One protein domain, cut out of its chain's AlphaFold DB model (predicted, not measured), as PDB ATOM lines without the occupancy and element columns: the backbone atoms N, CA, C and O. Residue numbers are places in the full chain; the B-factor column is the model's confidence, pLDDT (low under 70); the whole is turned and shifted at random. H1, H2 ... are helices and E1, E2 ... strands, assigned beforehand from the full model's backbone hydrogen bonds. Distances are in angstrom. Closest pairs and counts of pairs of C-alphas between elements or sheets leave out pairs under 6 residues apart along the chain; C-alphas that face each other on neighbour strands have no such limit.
ATOM      1  N   VAL A   4     187.613 154.152 150.922       87.12
ATOM      2  CA  VAL A   4     187.989 153.751 152.279       87.12
ATOM      3  C   VAL A   4     188.575 152.349 152.207       87.12
ATOM      4  O   VAL A   4     188.099 151.520 151.426       87.12
ATOM      5  N   VAL A   5     189.609 152.091 153.005       89.19
ATOM      6  CA  VAL A   5     190.178 150.752 153.145       89.19
ATOM      7  C   VAL A   5     189.374 149.967 154.176       89.19
ATOM      8  O   VAL A   5     189.353 150.317 155.348       89.19
ATOM      9  N   CYS A   6     188.733 148.886 153.769       89.38
ATOM     10  CA  CYS A   6     188.142 147.921 154.681       89.38
ATOM     11  C   CYS A   6     189.148 146.799 154.965       89.38
ATOM     12  O   CYS A   6     189.735 146.247 154.036       89.38
ATOM     13  N   THR A   7     189.345 146.452 156.234       90.62
ATOM     14  CA  THR A   7     190.070 145.242 156.635       90.62
ATOM     15  C   THR A   7     189.056 144.140 156.920       90.62
ATOM     16  O   THR A   7     188.222 144.310 157.806       90.62
ATOM     17  N   VAL A   8     189.124 143.046 156.162       89.75
ATOM     18  CA  VAL A   8     188.194 141.905 156.181       89.75
ATOM     19  C   VAL A   8     189.031 140.634 156.209       89.75
ATOM     20  O   VAL A   8     189.858 140.453 155.317       89.75
ATOM     21  N   ASP A   9     188.847 139.776 157.213       89.25
ATOM     22  CA  ASP A   9     189.591 138.508 157.349       89.25
ATOM     23  C   ASP A   9     191.122 138.674 157.176       89.25
ATOM     24  O   ASP A   9     191.797 137.997 156.400       89.25
ATOM     25  N   GLY A  10     191.678 139.712 157.816       85.25
ATOM     26  CA  GLY A  10     193.101 140.067 157.728       85.25
ATOM     27  C   GLY A  10     193.570 140.628 156.373       85.25
ATOM     28  O   GLY A  10     194.741 140.984 156.239       85.25
ATOM     29  N   GLN A  11     192.686 140.747 155.381       87.25
ATOM     30  CA  GLN A  11     192.964 141.313 154.059       87.25
ATOM     31  C   GLN A  11     192.462 142.751 153.943       87.25
ATOM     32  O   GLN A  11     191.557 143.176 154.655       87.25
ATOM     33  N   VAL A  12     193.053 143.506 153.018       90.06
ATOM     34  CA  VAL A  12     192.691 144.898 152.726       90.06
ATOM     35  C   VAL A  12     191.904 144.967 151.424       90.06
ATOM     36  O   VAL A  12     192.324 144.417 150.408       90.06
ATOM     37  N   ASP A  13     190.791 145.691 151.450       90.12
ATOM     38  CA  ASP A  13     189.931 145.922 150.297       90.12
ATOM     39  C   ASP A  13     189.523 147.397 150.207       90.12
ATOM     40  O   ASP A  13     189.253 148.036 151.219       90.12
ATOM     41  N   ALA A  14     189.487 147.964 149.003       89.75
ATOM     42  CA  ALA A  14     189.165 149.374 148.798       89.75
ATOM     43  C   ALA A  14     187.728 149.529 148.290       89.75
ATOM     44  O   ALA A  14     187.374 149.005 147.235       89.75
ATOM     45  N   VAL A  15     186.908 150.301 149.007       90.69
ATOM     46  CA  VAL A  15     185.498 150.525 148.649       90.69
ATOM     47  C   VAL A  15     185.198 152.011 148.524       90.69
ATOM     48  O   VAL A  15     185.705 152.833 149.285       90.69
ATOM     49  N   HIS A  16     184.366 152.380 147.547       90.62
ATOM     50  CA  HIS A  16     183.921 153.758 147.372       90.62
ATOM     51  C   HIS A  16     183.113 154.222 148.585       90.62
ATOM     52  O   HIS A  16     182.080 153.636 148.913       90.62
ATOM     53  N   ILE A  17     183.554 155.315 149.213       90.00
ATOM     54  CA  ILE A  17     182.946 155.817 150.454       90.00
ATOM     55  C   ILE A  17     181.457 156.153 150.283       90.00
ATOM     56  O   ILE A  17     180.653 155.895 151.173       90.00
ATOM     57  N   ALA A  18     181.085 156.643 149.097       90.31
ATOM     58  CA  ALA A  18     179.717 156.998 148.740       90.31
ATOM     59  C   ALA A  18     178.745 155.807 148.847       90.31
ATOM     60  O   ALA A  18     177.592 155.996 149.213       90.31
ATOM     61  N   LEU A  19     179.203 154.579 148.577       90.25
ATOM     62  CA  LEU A  19     178.361 153.384 148.694       90.25
ATOM     63  C   LEU A  19     178.099 153.025 150.154       90.25
ATOM     64  O   LEU A  19     176.962 152.757 150.525       90.25
ATOM     65  N   LEU A  20     179.137 153.082 150.991       91.31
ATOM     66  CA  LEU A  20     179.010 152.803 152.422       91.31
ATOM     67  C   LEU A  20     178.110 153.837 153.103       91.31
ATOM     68  O   LEU A  20     177.244 153.485 153.894       91.31
ATOM     69  N   VAL A  21     178.289 155.116 152.776       90.56
ATOM     70  CA  VAL A  21     177.486 156.210 153.336       90.56
ATOM     71  C   VAL A  21     176.045 156.182 152.824       90.56
ATOM     72  O   VAL A  21     175.119 156.457 153.587       90.56
ATOM     73  N   GLY A  22     175.838 155.836 151.552       90.69
ATOM     74  CA  GLY A  22     174.500 155.720 150.977       90.69
ATOM     75  C   GLY A  22     173.677 154.632 151.662       90.69
ATOM     76  O   GLY A  22     172.583 154.916 152.138       90.69
ATOM     77  N   HIS A  23     174.243 153.431 151.782       91.12
ATOM     78  CA  HIS A  23     173.476 152.223 152.096       91.12
ATOM     79  C   HIS A  23     173.653 151.671 153.508       91.12
ATOM     80  O   HIS A  23     172.803 150.915 153.950       91.12
ATOM     81  N   CYS A  24     174.737 151.992 154.224       91.81
ATOM     82  CA  CYS A  24     175.007 151.401 155.538       91.81
ATOM     83  C   CYS A  24     174.806 152.452 156.641       91.81
ATOM     84  O   CYS A  24     175.739 153.217 156.915       91.81
ATOM     85  N   PRO A  25     173.648 152.506 157.329       89.19
ATOM     86  CA  PRO A  25     173.391 153.509 158.362       89.19
ATOM     87  C   PRO A  25     174.451 153.536 159.467       89.19
ATOM     88  O   PRO A  25     174.862 154.616 159.897       89.19
ATOM     89  N   SER A  26     174.940 152.366 159.897       88.06
ATOM     90  CA  SER A  26     175.965 152.272 160.944       88.06
ATOM     91  C   SER A  26     177.307 152.865 160.496       88.06
ATOM     92  O   SER A  26     177.957 153.582 161.260       88.06
ATOM     93  N   LEU A  27     177.709 152.643 159.239       88.69
ATOM     94  CA  LEU A  27     178.936 153.217 158.681       88.69
ATOM     95  C   LEU A  27     178.765 154.696 158.343       88.69
ATOM     96  O   LEU A  27     179.668 155.479 158.623       88.69
ATOM     97  N   ARG A  28     177.602 155.113 157.831       89.25
ATOM     98  CA  ARG A  28     177.263 156.530 157.643       89.25
ATOM     99  C   ARG A  28     177.384 157.304 158.952       89.25
ATOM    100  O   ARG A  28     178.014 158.355 158.970       89.25
ATOM    101  N   ALA A  29     176.851 156.782 160.057       85.06
ATOM    102  CA  ALA A  29     176.980 157.421 161.367       85.06
ATOM    103  C   ALA A  29     178.448 157.554 161.816       85.06
ATOM    104  O   ALA A  29     178.823 158.563 162.407       85.06
ATOM    105  N   ARG A  30     179.295 156.570 161.495       83.81
ATOM    106  CA  ARG A  30     180.735 156.607 161.802       83.81
ATOM    107  C   ARG A  30     181.535 157.544 160.896       83.81
ATOM    108  O   ARG A  30     182.524 158.098 161.357       83.81
ATOM    109  N   LEU A  31     181.142 157.685 159.628       83.69
ATOM    110  CA  LEU A  31     181.878 158.429 158.595       83.69
ATOM    111  C   LEU A  31     181.409 159.881 158.427       83.69
ATOM    112  O   LEU A  31     182.192 160.727 158.007       83.69
ATOM    113  N   CYS A  32     180.148 160.165 158.745       82.44
ATOM    114  CA  CYS A  32     179.522 161.477 158.565       82.44
ATOM    115  C   CYS A  32     178.894 162.030 159.853       82.44
ATOM    116  O   CYS A  32     178.412 163.160 159.856       82.44
ATOM    117  N   GLY A  33     178.835 161.242 160.931       72.44
ATOM    118  CA  GLY A  33     178.204 161.661 162.178       72.44
ATOM    119  C   GLY A  33     179.066 162.605 163.026       72.44
ATOM    120  O   GLY A  33     180.257 162.783 162.777       72.44
ATOM    121  N   PRO A  34     178.495 163.169 164.101       66.75
ATOM    122  CA  PRO A  34     179.203 164.084 165.005       66.75
ATOM    123  C   PRO A  34     180.369 163.422 165.763       66.75
ATOM    124  O   PRO A  34     181.183 164.112 166.368       66.75
ATOM    125  N   ALA A  45     187.691 148.333 160.074       87.19
ATOM    126  CA  ALA A  45     187.624 146.893 160.306       87.19
ATOM    127  C   ALA A  45     186.173 146.420 160.129       87.19
ATOM    128  O   ALA A  45     185.264 146.996 160.739       87.19
ATOM    129  N   ILE A  46     185.975 145.407 159.288       89.00
ATOM    130  CA  ILE A  46     184.694 144.739 159.063       89.00
ATOM    131  C   ILE A  46     184.864 143.291 159.515       89.00
ATOM    132  O   ILE A  46     185.694 142.560 158.977       89.00
ATOM    133  N   ASP A  47     184.091 142.904 160.523       88.88
ATOM    134  CA  ASP A  47     184.082 141.544 161.056       88.88
ATOM    135  C   ASP A  47     183.232 140.649 160.147       88.88
ATOM    136  O   ASP A  47     182.008 140.595 160.267       88.88
ATOM    137  N   ALA A  48     183.878 140.073 159.135       89.81
ATOM    138  CA  ALA A  48     183.259 139.241 158.114       89.81
ATOM    139  C   ALA A  48     184.295 138.332 157.451       89.81
ATOM    140  O   ALA A  48     185.477 138.684 157.357       89.81
ATOM    141  N   THR A  49     183.829 137.214 156.900       89.75
ATOM    142  CA  THR A  49     184.603 136.420 155.946       89.75
ATOM    143  C   THR A  49     184.677 137.140 154.595       89.75
ATOM    144  O   THR A  49     183.886 138.037 154.264       89.75
ATOM    145  N   ARG A  50     185.651 136.752 153.765       88.38
ATOM    146  CA  ARG A  50     185.838 137.353 152.436       88.38
ATOM    147  C   ARG A  50     184.659 137.091 151.494       88.38
ATOM    148  O   ARG A  50     184.356 137.944 150.652       88.38
ATOM    149  N   SER A  51     184.025 135.929 151.610       87.25
ATOM    150  CA  SER A  51     182.890 135.538 150.775       87.25
ATOM    151  C   SER A  51     181.660 136.382 151.118       87.25
ATOM    152  O   SER A  51     181.158 137.106 150.255       87.25
ATOM    153  N   THR A  52     181.300 136.472 152.401       89.06
ATOM    154  CA  THR A  52     180.188 137.304 152.875       89.06
ATOM    155  C   THR A  52     180.392 138.785 152.555       89.06
ATOM    156  O   THR A  52     179.469 139.470 152.109       89.06
ATOM    157  N   TRP A  53     181.618 139.301 152.698       90.69
ATOM    158  CA  TRP A  53     181.923 140.677 152.297       90.69
ATOM    159  C   TRP A  53     181.753 140.910 150.791       90.69
ATOM    160  O   TRP A  53     181.310 141.979 150.363       90.69
ATOM    161  N   THR A  54     182.072 139.913 149.966       88.31
ATOM    162  CA  THR A  54     181.861 139.990 148.515       88.31
ATOM    163  C   THR A  54     180.372 140.077 148.180       88.31
ATOM    164  O   THR A  54     179.998 140.901 147.344       88.31
ATOM    165  N   LEU A  55     179.523 139.324 148.887       87.69
ATOM    166  CA  LEU A  55     178.065 139.398 148.758       87.69
ATOM    167  C   LEU A  55     177.521 140.772 149.174       87.69
ATOM    168  O   LEU A  55     176.761 141.386 148.422       87.69
ATOM    169  N   VAL A  56     177.976 141.321 150.307       90.19
ATOM    170  CA  VAL A  56     177.598 142.682 150.727       90.19
ATOM    171  C   VAL A  56     178.032 143.715 149.693       90.19
ATOM    172  O   VAL A  56     177.244 144.582 149.331       90.19
ATOM    173  N   LYS A  57     179.247 143.633 149.143       89.56
ATOM    174  CA  LYS A  57     179.649 144.547 148.065       89.56
ATOM    175  C   LYS A  57     178.755 144.397 146.836       89.56
ATOM    176  O   LYS A  57     178.326 145.411 146.296       89.56
ATOM    177  N   ALA A  58     178.441 143.177 146.408       86.00
ATOM    178  CA  ALA A  58     177.544 142.965 145.274       86.00
ATOM    179  C   ALA A  58     176.179 143.642 145.504       86.00
ATOM    180  O   ALA A  58     175.692 144.343 144.616       86.00
ATOM    181  N   TYR A  59     175.628 143.527 146.717       87.75
ATOM    182  CA  TYR A  59     174.432 144.261 147.133       87.75
ATOM    183  C   TYR A  59     174.606 145.780 147.021       87.75
ATOM    184  O   TYR A  59     173.802 146.445 146.368       87.75
ATOM    185  N   LEU A  60     175.671 146.330 147.609       89.50
ATOM    186  CA  LEU A  60     175.917 147.773 147.639       89.50
ATOM    187  C   LEU A  60     176.069 148.377 146.236       89.50
ATOM    188  O   LEU A  60     175.583 149.479 145.991       89.50
ATOM    189  N   TYR A  61     176.743 147.680 145.319       86.69
ATOM    190  CA  TYR A  61     177.009 148.189 143.971       86.69
ATOM    191  C   TYR A  61     175.842 148.014 143.000       86.69
ATOM    192  O   TYR A  61     175.694 148.847 142.108       86.69
ATOM    193  N   HIS A  62     175.057 146.943 143.132       81.00
ATOM    194  CA  HIS A  62     174.115 146.548 142.082       81.00
ATOM    195  C   HIS A  62     172.655 146.490 142.526       81.00
ATOM    196  O   HIS A  62     171.777 146.533 141.671       81.00
ATOM    197  N   GLY A  63     172.389 146.389 143.829       75.44
ATOM    198  CA  GLY A  63     171.049 146.146 144.346       75.44
ATOM    199  C   GLY A  63     170.483 144.771 143.947       75.44
ATOM    200  O   GLY A  63     170.713 144.234 142.864       75.44
ATOM    201  N   GLY A  64     169.690 144.181 144.837       66.38
ATOM    202  CA  GLY A  64     168.776 143.095 144.476       66.38
ATOM    203  C   GLY A  64     169.334 141.667 144.376       66.38
ATOM    204  O   GLY A  64     170.524 141.379 144.482       66.38
ATOM    205  N   ARG A  65     168.384 140.744 144.174       63.81
ATOM    206  CA  ARG A  65     168.517 139.286 144.334       63.81
ATOM    207  C   ARG A  65     169.427 138.604 143.311       63.81
ATOM    208  O   ARG A  65     170.159 137.688 143.669       63.81
ATOM    209  N   ARG A  66     169.377 139.033 142.043       60.84
ATOM    210  CA  ARG A  66     169.953 138.287 140.903       60.84
ATOM    211  C   ARG A  66     171.477 138.145 140.967       60.84
ATOM    212  O   ARG A  66     171.989 137.154 140.471       60.84
ATOM    213  N   ASN A  67     172.163 139.097 141.605       56.12
ATOM    214  CA  ASN A  67     173.615 139.064 141.826       56.12
ATOM    215  C   ASN A  67     174.004 138.546 143.220       56.12
ATOM    216  O   ASN A  67     175.148 138.158 143.431       56.12
ATOM    217  N   LEU A  68     173.067 138.577 144.171       63.56
ATOM    218  CA  LEU A  68     173.287 138.218 145.572       63.56
ATOM    219  C   LEU A  68     173.112 136.723 145.828       63.56
ATOM    220  O   LEU A  68     173.911 136.138 146.541       63.56
ATOM    221  N   LEU A  69     172.074 136.109 145.256       62.44
ATOM    222  CA  LEU A  69     171.664 134.746 145.613       62.44
ATOM    223  C   LEU A  69     171.936 133.704 144.530       62.44
ATOM    224  O   LEU A  69     171.744 132.522 144.774       62.44
ATOM    225  N   SER A  70     172.387 134.110 143.338       61.84
ATOM    226  CA  SER A  70     172.783 133.155 142.292       61.84
ATOM    227  C   SER A  70     174.052 132.375 142.644       61.84
ATOM    228  O   SER A  70     174.334 131.367 142.007       61.84
ATOM    229  N   ASN A  71     174.829 132.885 143.606       54.97
ATOM    230  CA  ASN A  71     176.177 132.418 143.930       54.97
ATOM    231  C   ASN A  71     176.296 131.858 145.350       54.97
ATOM    232  O   ASN A  71     177.383 131.430 145.719       54.97
ATOM    233  N   VAL A  72     175.222 131.908 146.140       63.66
ATOM    234  CA  VAL A  72     175.214 131.299 147.470       63.66
ATOM    235  C   VAL A  72     175.183 129.790 147.258       63.66
ATOM    236  O   VAL A  72     174.294 129.285 146.567       63.66
ATOM    237  N   GLU A  73     176.169 129.083 147.804       55.53
ATOM    238  CA  GLU A  73     176.195 127.620 147.763       55.53
ATOM    239  C   GLU A  73     174.927 127.040 148.422       55.53
ATOM    240  O   GLU A  73     174.317 127.665 149.285       55.53
ATOM    241  N   GLU A  74     174.521 125.821 148.054       54.75
ATOM    242  CA  GLU A  74     173.322 125.154 148.607       54.75
ATOM    243  C   GLU A  74     173.362 124.968 150.147       54.75
ATOM    244  O   GLU A  74     172.372 124.558 150.754       54.75
ATOM    245  N   ASN A  75     174.482 125.306 150.795       58.81
ATOM    246  CA  ASN A  75     174.648 125.310 152.242       58.81
ATOM    247  C   ASN A  75     174.218 126.657 152.853       58.81
ATOM    248  O   ASN A  75     174.813 127.702 152.606       58.81
ATOM    249  N   GLY A  76     173.219 126.620 153.741       71.44
ATOM    250  CA  GLY A  76     172.663 127.807 154.406       71.44
ATOM    251  C   GLY A  76     173.606 128.563 155.357       71.44
ATOM    252  O   GLY A  76     173.213 129.607 155.870       71.44
ATOM    253  N   GLU A  77     174.830 128.084 155.599       80.88
ATOM    254  CA  GLU A  77     175.798 128.724 156.506       80.88
ATOM    255  C   GLU A  77     176.217 130.119 156.018       80.88
ATOM    256  O   GLU A  77     176.170 131.079 156.787       80.88
ATOM    257  N   GLU A  78     176.524 130.273 154.726       83.81
ATOM    258  CA  GLU A  78     176.942 131.564 154.158       83.81
ATOM    259  C   GLU A  78     175.820 132.618 154.231       83.81
ATOM    260  O   GLU A  78     176.078 133.800 154.468       83.81
ATOM    261  N   LEU A  79     174.556 132.192 154.104       84.94
ATOM    262  CA  LEU A  79     173.389 133.064 154.291       84.94
ATOM    263  C   LEU A  79     173.216 133.505 155.741       84.94
ATOM    264  O   LEU A  79     172.797 134.637 155.983       84.94
ATOM    265  N   VAL A  80     173.528 132.636 156.704       86.00
ATOM    266  CA  VAL A  80     173.489 132.992 158.126       86.00
ATOM    267  C   VAL A  80     174.603 133.988 158.450       86.00
ATOM    268  O   VAL A  80     174.331 134.998 159.099       86.00
ATOM    269  N   GLU A  81     175.822 133.786 157.945       88.31
ATOM    270  CA  GLU A  81     176.909 134.768 158.085       88.31
ATOM    271  C   GLU A  81     176.541 136.118 157.449       88.31
ATOM    272  O   GLU A  81     176.747 137.176 158.052       88.31
ATOM    273  N   LEU A  82     175.929 136.093 156.259       89.31
ATOM    274  CA  LEU A  82     175.439 137.295 155.584       89.31
ATOM    275  C   LEU A  82     174.361 138.009 156.389       89.31
ATOM    276  O   LEU A  82     174.400 139.233 156.497       89.31
ATOM    277  N   LEU A  83     173.436 137.264 156.989       88.69
ATOM    278  CA  LEU A  83     172.397 137.810 157.853       88.69
ATOM    279  C   LEU A  83     172.992 138.478 159.101       88.69
ATOM    280  O   LEU A  83     172.590 139.590 159.451       88.69
ATOM    281  N   VAL A  84     173.991 137.858 159.737       88.81
ATOM    282  CA  VAL A  84     174.700 138.434 160.892       88.81
ATOM    283  C   VAL A  84     175.425 139.728 160.506       88.81
ATOM    284  O   VAL A  84     175.303 140.739 161.206       88.81
ATOM    285  N   LEU A  85     176.124 139.743 159.368       91.12
ATOM    286  CA  LEU A  85     176.801 140.942 158.871       91.12
ATOM    287  C   LEU A  85     175.805 142.039 158.466       91.12
ATOM    288  O   LEU A  85     176.006 143.215 158.771       91.12
ATOM    289  N   ALA A  86     174.699 141.677 157.818       90.62
ATOM    290  CA  ALA A  86     173.630 142.611 157.480       90.62
ATOM    291  C   ALA A  86     173.002 143.226 158.740       90.62
ATOM    292  O   ALA A  86     172.654 144.407 158.738       90.62
ATOM    293  N   ASN A  87     172.902 142.466 159.835       89.12
ATOM    294  CA  ASN A  87     172.452 142.978 161.125       89.12
ATOM    295  C   ASN A  87     173.440 143.991 161.724       89.12
ATOM    296  O   ASN A  87     173.039 145.094 162.095       89.12
ATOM    297  N   SER A  88     174.741 143.686 161.744       88.88
ATOM    298  CA  SER A  88     175.757 144.611 162.278       88.88
ATOM    299  C   SER A  88     175.877 145.910 161.463       88.88
ATOM    300  O   SER A  88     176.174 146.983 162.000       88.88
ATOM    301  N   LEU A  89     175.590 145.836 160.161       90.81
ATOM    302  CA  LEU A  89     175.575 146.980 159.252       90.81
ATOM    303  C   LEU A  89     174.223 147.717 159.190       90.81
ATOM    304  O   LEU A  89     174.148 148.772 158.556       90.81
ATOM    305  N   LEU A  90     173.192 147.212 159.882       90.06
ATOM    306  CA  LEU A  90     171.813 147.721 159.859       90.06
ATOM    307  C   LEU A  90     171.190 147.739 158.448       90.06
ATOM    308  O   LEU A  90     170.442 148.650 158.096       90.06
ATOM    309  N   LEU A  91     171.507 146.729 157.637       89.69
ATOM    310  CA  LEU A  91     170.981 146.522 156.286       89.69
ATOM    311  C   LEU A  91     169.683 145.704 156.335       89.69
ATOM    312  O   LEU A  91     169.675 144.522 155.991       89.69
ATOM    313  N   PHE A  92     168.590 146.311 156.799       86.88
ATOM    314  CA  PHE A  92     167.331 145.600 157.069       86.88
ATOM    315  C   PHE A  92     166.748 144.874 155.850       86.88
ATOM    316  O   PHE A  92     166.293 143.740 155.981       86.88
ATOM    317  N   ASP A  93     166.814 145.450 154.648       85.56
ATOM    318  CA  ASP A  93     166.290 144.760 153.462       85.56
ATOM    319  C   ASP A  93     167.125 143.530 153.103       85.56
ATOM    320  O   ASP A  93     166.581 142.497 152.712       85.56
ATOM    321  N   LEU A  94     168.449 143.607 153.279       86.81
ATOM    322  CA  LEU A  94     169.324 142.458 153.075       86.81
ATOM    323  C   LEU A  94     169.052 141.373 154.123       86.81
ATOM    324  O   LEU A  94     169.043 140.195 153.775       86.81
ATOM    325  N   GLN A  95     168.757 141.756 155.373       87.75
ATOM    326  CA  GLN A  95     168.321 140.811 156.408       87.75
ATOM    327  C   GLN A  95     167.033 140.096 155.983       87.75
ATOM    328  O   GLN A  95     166.972 138.868 156.020       87.75
ATOM    329  N   HIS A  96     166.029 140.842 155.512       84.81
ATOM    330  CA  HIS A  96     164.768 140.270 155.032       84.81
ATOM    331  C   HIS A  96     164.971 139.340 153.832       84.81
ATOM    332  O   HIS A  96     164.358 138.277 153.777       84.81
ATOM    333  N   LEU A  97     165.851 139.697 152.891       84.38
ATOM    334  CA  LEU A  97     166.166 138.845 151.746       84.38
ATOM    335  C   LEU A  97     166.850 137.541 152.178       84.38
ATOM    336  O   LEU A  97     166.495 136.472 151.679       84.38
ATOM    337  N   CYS A  98     167.792 137.606 153.123       85.38
ATOM    338  CA  CYS A  98     168.439 136.414 153.675       85.38
ATOM    339  C   CYS A  98     167.415 135.511 154.372       85.38
ATOM    340  O   CYS A  98     167.372 134.318 154.091       85.38
ATOM    341  N   LEU A  99     166.547 136.082 155.214       84.44
ATOM    342  CA  LEU A  99     165.493 135.344 155.916       84.44
ATOM    343  C   LEU A  99     164.510 134.677 154.948       84.44
ATOM    344  O   LEU A  99     164.252 133.486 155.081       84.44
ATOM    345  N   ALA A 100     164.021 135.400 153.937       82.88
ATOM    346  CA  ALA A 100     163.117 134.844 152.929       82.88
ATOM    347  C   ALA A 100     163.767 133.696 152.136       82.88
ATOM    348  O   ALA A 100     163.113 132.712 151.796       82.88
ATOM    349  N   THR A 101     165.071 133.793 151.877       82.38
ATOM    350  CA  THR A 101     165.833 132.742 151.186       82.38
ATOM    351  C   THR A 101     166.033 131.520 152.075       82.38
ATOM    352  O   THR A 101     165.794 130.395 151.645       82.38
ATOM    353  N   LEU A 102     166.410 131.733 153.336       83.12
ATOM    354  CA  LEU A 102     166.561 130.672 154.330       83.12
ATOM    355  C   LEU A 102     165.236 129.951 154.590       83.12
ATOM    356  O   LEU A 102     165.226 128.733 154.718       83.12
ATOM    357  N   GLN A 103     164.112 130.670 154.595       82.69
ATOM    358  CA  GLN A 103     162.780 130.080 154.726       82.69
ATOM    359  C   GLN A 103     162.438 129.133 153.565       82.69
ATOM    360  O   GLN A 103     161.742 128.142 153.772       82.69
ATOM    361  N   GLN A 104     162.919 129.424 152.350       79.94
ATOM    362  CA  GLN A 104     162.750 128.546 151.187       79.94
ATOM    363  C   GLN A 104     163.701 127.341 151.216       79.94
ATOM    364  O   GLN A 104     163.349 126.281 150.702       79.94
ATOM    365  N   ALA A 105     164.892 127.499 151.798       79.56
ATOM    366  CA  ALA A 105     165.933 126.472 151.819       79.56
ATOM    367  C   ALA A 105     165.822 125.488 153.000       79.56
ATOM    368  O   ALA A 105     166.211 124.328 152.872       79.56
ATOM    369  N   LEU A 106     165.316 125.932 154.154       81.00
ATOM    370  CA  LEU A 106     165.287 125.161 155.400       81.00
ATOM    371  C   LEU A 106     163.924 124.515 155.670       81.00
ATOM    372  O   LEU A 106     162.884 124.939 155.164       81.00
ATOM    373  N   THR A 107     163.902 123.504 156.547       84.81
ATOM    374  CA  THR A 107     162.627 122.978 157.044       84.81
ATOM    375  C   THR A 107     161.937 124.006 157.958       84.81
ATOM    376  O   THR A 107     162.610 124.787 158.639       84.81
ATOM    377  N   PRO A 108     160.594 123.986 158.087       84.75
ATOM    378  CA  PRO A 108     159.870 124.910 158.970       84.75
ATOM    379  C   PRO A 108     160.246 124.822 160.456       84.75
ATOM    380  O   PRO A 108     159.851 125.686 161.244       84.75
ATOM    381  N   ARG A 109     160.911 123.736 160.866       86.44
ATOM    382  CA  ARG A 109     161.430 123.563 162.222       86.44
ATOM    383  C   ARG A 109     162.774 124.269 162.364       86.44
ATOM    384  O   ARG A 109     162.902 125.095 163.258       86.44
ATOM    385  N   ASP A 110     163.715 123.984 161.468       84.12
ATOM    386  CA  ASP A 110     165.065 124.561 161.510       84.12
ATOM    387  C   ASP A 110     165.011 126.082 161.343       84.12
ATOM    388  O   ASP A 110     165.689 126.816 162.057       84.12
ATOM    389  N   PHE A 111     164.121 126.570 160.471       83.69
ATOM    390  CA  PHE A 111     163.884 128.002 160.311       83.69
ATOM    391  C   PHE A 111     163.361 128.655 161.601       83.69
ATOM    392  O   PHE A 111     163.866 129.695 162.008       83.69
ATOM    393  N   ARG A 112     162.416 128.020 162.307       82.62
ATOM    394  CA  ARG A 112     161.911 128.530 163.596       82.62
ATOM    395  C   ARG A 112     162.972 128.511 164.694       82.62
ATOM    396  O   ARG A 112     163.029 129.426 165.517       82.62
ATOM    397  N   GLU A 113     163.798 127.467 164.732       83.94
ATOM    398  CA  GLU A 113     164.930 127.395 165.657       83.94
ATOM    399  C   GLU A 113     165.927 128.534 165.369       83.94
ATOM    400  O   GLU A 113     166.363 129.203 166.308       83.94
ATOM    401  N   LEU A 114     166.206 128.829 164.095       80.50
ATOM    402  CA  LEU A 114     167.044 129.954 163.669       80.50
ATOM    403  C   LEU A 114     166.446 131.318 164.053       80.50
ATOM    404  O   LEU A 114     167.144 132.130 164.659       80.50
ATOM    405  N   GLU A 115     165.164 131.564 163.764       78.06
ATOM    406  CA  GLU A 115     164.464 132.805 164.148       78.06
ATOM    407  C   GLU A 115     164.562 133.062 165.657       78.06
ATOM    408  O   GLU A 115     164.824 134.184 166.098       78.06
ATOM    409  N   THR A 116     164.411 132.002 166.455       80.50
ATOM    410  CA  THR A 116     164.505 132.081 167.917       80.50
ATOM    411  C   THR A 116     165.915 132.472 168.368       80.50
ATOM    412  O   THR A 116     166.059 133.282 169.282       80.50
ATOM    413  N   HIS A 117     166.956 131.931 167.727       77.06
ATOM    414  CA  HIS A 117     168.350 132.260 168.048       77.06
ATOM    415  C   HIS A 117     168.737 133.680 167.629       77.06
ATOM    416  O   HIS A 117     169.497 134.339 168.336       77.06
ATOM    417  N   LEU A 118     168.224 134.157 166.493       70.44
ATOM    418  CA  LEU A 118     168.546 135.482 165.967       70.44
ATOM    419  C   LEU A 118     167.712 136.606 166.599       70.44
ATOM    420  O   LEU A 118     168.048 137.778 166.436       70.44
ATOM    421  N   GLY A 119     166.641 136.272 167.328       67.06
ATOM    422  CA  GLY A 119     165.758 137.255 167.961       67.06
ATOM    423  C   GLY A 119     165.010 138.133 166.952       67.06
ATOM    424  O   GLY A 119     164.581 139.237 167.287       67.06
ATOM    425  N   THR A 120     164.874 137.667 165.710       62.25
ATOM    426  CA  THR A 120     164.179 138.370 164.630       62.25
ATOM    427  C   THR A 120     162.668 138.239 164.810       62.25
ATOM    428  O   THR A 120     162.151 137.135 164.971       62.25
ATOM    429  N   LEU A 121     161.940 139.361 164.778       53.44
ATOM    430  CA  LEU A 121     160.478 139.346 164.684       53.44
ATOM    431  C   LEU A 121     160.089 138.708 163.348       53.44
ATOM    432  O   LEU A 121     160.582 139.141 162.308       53.44
ATOM    433  N   ALA A 122     159.243 137.677 163.404       51.50
ATOM    434  CA  ALA A 122     158.833 136.875 162.260       51.50
ATOM    435  C   ALA A 122     158.508 137.751 161.044       51.50
ATOM    436  O   ALA A 122     157.579 138.566 161.079       51.50
ATOM    437  N   CYS A 123     159.261 137.570 159.960       51.53
ATOM    438  CA  CYS A 123     158.923 138.159 158.674       51.53
ATOM    439  C   CYS A 123     157.862 137.258 158.038       51.53
ATOM    440  O   CYS A 123     158.133 136.476 157.131       51.53
ATOM    441  N   HIS A 124     156.652 137.302 158.588       54.94
ATOM    442  CA  HIS A 124     155.509 136.672 157.956       54.94
ATOM    443  C   HIS A 124     155.044 137.573 156.813       54.94
ATOM    444  O   HIS A 124     154.598 138.696 157.033       54.94
ATOM    445  N   ASP A 125     155.184 137.026 155.610       52.50
ATOM    446  CA  ASP A 125     154.449 137.345 154.388       52.50
ATOM    447  C   ASP A 125     155.239 138.083 153.294       52.50
ATOM    448  O   ASP A 125     155.613 139.256 153.371       52.50
ATOM    449  N   GLY A 126     155.452 137.336 152.214       60.31
ATOM    450  CA  GLY A 126     155.952 137.796 150.927       60.31
ATOM    451  C   GLY A 126     156.661 136.662 150.203       60.31
ATOM    452  O   GLY A 126     157.479 135.964 150.801       60.31
ATOM    453  N   ASP A 127     156.366 136.487 148.918       74.00
ATOM    454  CA  ASP A 127     157.240 135.701 148.053       74.00
ATOM    455  C   ASP A 127     158.665 136.293 148.128       74.00
ATOM    456  O   ASP A 127     158.841 137.504 148.300       74.00
ATOM    457  N   CYS A 128     159.704 135.468 148.004       76.50
ATOM    458  CA  CYS A 128     161.085 135.959 147.964       76.50
ATOM    459  C   CYS A 128     161.280 136.956 146.805       76.50
ATOM    460  O   CYS A 128     162.080 137.887 146.913       76.50
ATOM    461  N   ASP A 129     160.488 136.830 145.737       77.94
ATOM    462  CA  ASP A 129     160.434 137.815 144.655       77.94
ATOM    463  C   ASP A 129     159.847 139.169 145.092       77.94
ATOM    464  O   ASP A 129     160.390 140.214 144.724       77.94
ATOM    465  N   ASP A 130     158.825 139.185 145.952       81.00
ATOM    466  CA  ASP A 130     158.281 140.427 146.517       81.00
ATOM    467  C   ASP A 130     159.296 141.110 147.440       81.00
ATOM    468  O   ASP A 130     159.446 142.335 147.431       81.00
ATOM    469  N   VAL A 131     160.013 140.321 148.247       81.31
ATOM    470  CA  VAL A 131     161.094 140.823 149.107       81.31
ATOM    471  C   VAL A 131     162.210 141.411 148.245       81.31
ATOM    472  O   VAL A 131     162.668 142.521 148.509       81.31
ATOM    473  N   ALA A 132     162.608 140.719 147.178       80.69
ATOM    474  CA  ALA A 132     163.625 141.192 146.249       80.69
ATOM    475  C   ALA A 132     163.240 142.510 145.563       80.69
ATOM    476  O   ALA A 132     164.096 143.385 145.410       80.69
ATOM    477  N   ALA A 133     161.972 142.674 145.176       82.12
ATOM    478  CA  ALA A 133     161.472 143.928 144.619       82.12
ATOM    479  C   ALA A 133     161.602 145.079 145.632       82.12
ATOM    480  O   ALA A 133     162.188 146.114 145.311       82.12
ATOM    481  N   ARG A 134     161.170 144.863 146.885       84.44
ATOM    482  CA  ARG A 134     161.304 145.860 147.965       84.44
ATOM    483  C   ARG A 134     162.757 146.244 148.237       84.44
ATOM    484  O   ARG A 134     163.054 147.421 148.391       84.44
ATOM    485  N   VAL A 135     163.670 145.272 148.231       85.06
ATOM    486  CA  VAL A 135     165.112 145.505 148.427       85.06
ATOM    487  C   VAL A 135     165.673 146.469 147.377       85.06
ATOM    488  O   VAL A 135     166.490 147.331 147.702       85.06
ATOM    489  N   ILE A 136     165.247 146.338 146.116       85.62
ATOM    490  CA  ILE A 136     165.674 147.241 145.040       85.62
ATOM    491  C   ILE A 136     165.110 148.648 145.268       85.62
ATOM    492  O   ILE A 136     165.821 149.634 145.064       85.62
ATOM    493  N   ASP A 137     163.862 148.762 145.712       87.88
ATOM    494  CA  ASP A 137     163.251 150.062 145.985       87.88
ATOM    495  C   ASP A 137     163.913 150.781 147.165       87.88
ATOM    496  O   ASP A 137     164.189 151.981 147.056       87.88
ATOM    497  N   THR A 138     164.268 150.065 148.240       89.00
ATOM    498  CA  THR A 138     165.052 150.650 149.336       89.00
ATOM    499  C   THR A 138     166.458 151.029 148.876       89.00
ATOM    500  O   THR A 138     166.912 152.138 149.153       89.00
ATOM    501  N   TRP A 139     167.118 150.189 148.069       89.88
ATOM    502  CA  TRP A 139     168.421 150.529 147.487       89.88
ATOM    503  C   TRP A 139     168.350 151.836 146.681       89.88
ATOM    504  O   TRP A 139     169.178 152.729 146.867       89.88
ATOM    505  N   ARG A 140     167.320 152.021 145.844       90.81
ATOM    506  CA  ARG A 140     167.100 153.284 145.112       90.81
ATOM    507  C   ARG A 140     166.793 154.448 146.048       90.81
ATOM    508  O   ARG A 140     167.237 155.569 145.796       90.81
ATOM    509  N   HIS A 141     166.029 154.207 147.113       92.06
ATOM    510  CA  HIS A 141     165.735 155.216 148.124       92.06
ATOM    511  C   HIS A 141     167.013 155.729 148.796       92.06
ATOM    512  O   HIS A 141     167.230 156.940 148.843       92.06
ATOM    513  N   ASP A 142     167.898 154.833 149.225       92.50
ATOM    514  CA  ASP A 142     169.190 155.179 149.823       92.50
ATOM    515  C   ASP A 142     170.064 156.005 148.875       92.50
ATOM    516  O   ASP A 142     170.696 156.985 149.278       92.50
ATOM    517  N   ARG A 143     170.063 155.663 147.581       92.38
ATOM    518  CA  ARG A 143     170.773 156.429 146.546       92.38
ATOM    519  C   ARG A 143     170.194 157.830 146.367       92.38
ATOM    520  O   ARG A 143     170.964 158.784 146.247       92.38
ATOM    521  N   ARG A 144     168.865 157.978 146.406       93.62
ATOM    522  CA  ARG A 144     168.207 159.298 146.427       93.62
ATOM    523  C   ARG A 144     168.604 160.099 147.661       93.62
ATOM    524  O   ARG A 144     168.937 161.271 147.525       93.62
ATOM    525  N   GLN A 145     168.632 159.481 148.841       93.69
ATOM    526  CA  GLN A 145     169.071 160.149 150.069       93.69
ATOM    527  C   GLN A 145     170.530 160.596 149.979       93.69
ATOM    528  O   GLN A 145     170.855 161.708 150.389       93.69
ATOM    529  N   LEU A 146     171.409 159.775 149.406       94.12
ATOM    530  CA  LEU A 146     172.805 160.141 149.186       94.12
ATOM    531  C   LEU A 146     172.943 161.383 148.287       94.12
ATOM    532  O   LEU A 146     173.752 162.260 148.586       94.12
ATOM    533  N   LEU A 147     172.157 161.465 147.208       93.81
ATOM    534  CA  LEU A 147     172.122 162.637 146.329       93.81
ATOM    535  C   LEU A 147     171.555 163.868 147.055       93.81
ATOM    536  O   LEU A 147     172.179 164.926 147.036       93.81
TER     537      LEU A 147
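AT A GLANCE: This is residues 4 to 34 and 45 to 147 of the 315 residues of the protein "BTB domain-containing protein" of Aphanomyces astaci (UniProt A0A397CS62). A compact body of helices has H5, H6 and H8 side by side, H6 between the other two and running opposite to both, while H3 packs on H5 with its residues 51 to 56 and crosses it at a steep tilt of 63 degrees. The long H8 runs on past H6 to H1, which forms a helical hairpin with H2; the small strand hairpin E1 and E2 sits at one end by H1 and H3, and H7 at the other end beside H6. The printed part has 134 residues, with two named strands and then eight named helices along the chain; the sheet, order E1 - E2, is antiparallel and the class is mostly helix. The radius of gyration of the C-alphas is 14.7 A, and the spans are 42 by 33 by 29 A.

IN THESE COORDINATES: E1, residues 4 to 8, begins with C-alpha 4 at (187.989, 153.751, 152.279). E2 is residues 11 to 16, 16.8 A long. H1 is residues 17 to 23 and H2 residues 25 to 32. H3, residues 50 to 62, is 18.1 A long; H4 is residues 65 to 68. H5, residues 77 to 88, measures 16.9 A, H6, residues 92 to 105, 19.9 A, and H7, residues 108 to 118, 15.4 A. H8, residues 128 to 147, is the longest helix at 28.9 A and ends with C-alpha 147 at (172.122, 162.637, 146.329).

HOW THE PARTS SIT: E1 and E2 form a hairpin, with N 6 and O 13 at 2.7 A, within hydrogen-bond range. Residues 7 to 8 of E1 also pair, parallel, with residues 45 to 46. H1 and H2 touch at C-alphas 21 and 28, 4.3 A apart, opposite ways at a steep tilt of 35.2 degrees, only just more than shallow. H3 touches H1 with residues 60 to 61 alone, about perpendicular at 80 degrees, the closest C-alphas being those of Leu 19 and Leu 60, 6.2 A. H3 touches H4 with residues 55 to 59 alone, closest at C-alphas 55 and 68, 5.9 A. H3 touches H5 with residues 51 to 56 alone, closest at C-alphas 52 and 82, 5.5 A, at a steep tilt of 63 degrees. H5 and H6 form a helical hairpin at a shallow tilt of 20 degrees, with C-alphas 83 and 95 closest at 5.3 A. H6 and H8 touch, closest at C-alphas 93 and 135, 5.2 A, opposite ways at a shallow tilt of 16 degrees. H8 touches H1 with residues 139 to 146 alone, closest at C-alphas 22 and 146, 5.1 A. H7 is close to but not clearly touching H6, with C-alphas 103 and 111 closest at 6.1 A. The helix packing is mostly crossed, at more than a shallow tilt, but only just: 2 of 6 touching pairs are shallow. Every O i to N i+4 pair is within hydrogen-bond range in H1, H2, H3, H5, H6 and H8, and 6 of 7 in H7; H4 is too short for one.

THE WHOLE: The C-alphas farthest apart, of Pro 34 and Thr 107, are 45.0 A apart. Residues 35 to 44 are not printed, and C-alphas 34 and 45 are 19.7 A apart across this cut. Of the links printed whole, none is long. The mean pLDDT of the printed part is 82.1, and it is under 70 at residue 34, residues 64 to 75 and residues 119 to 126.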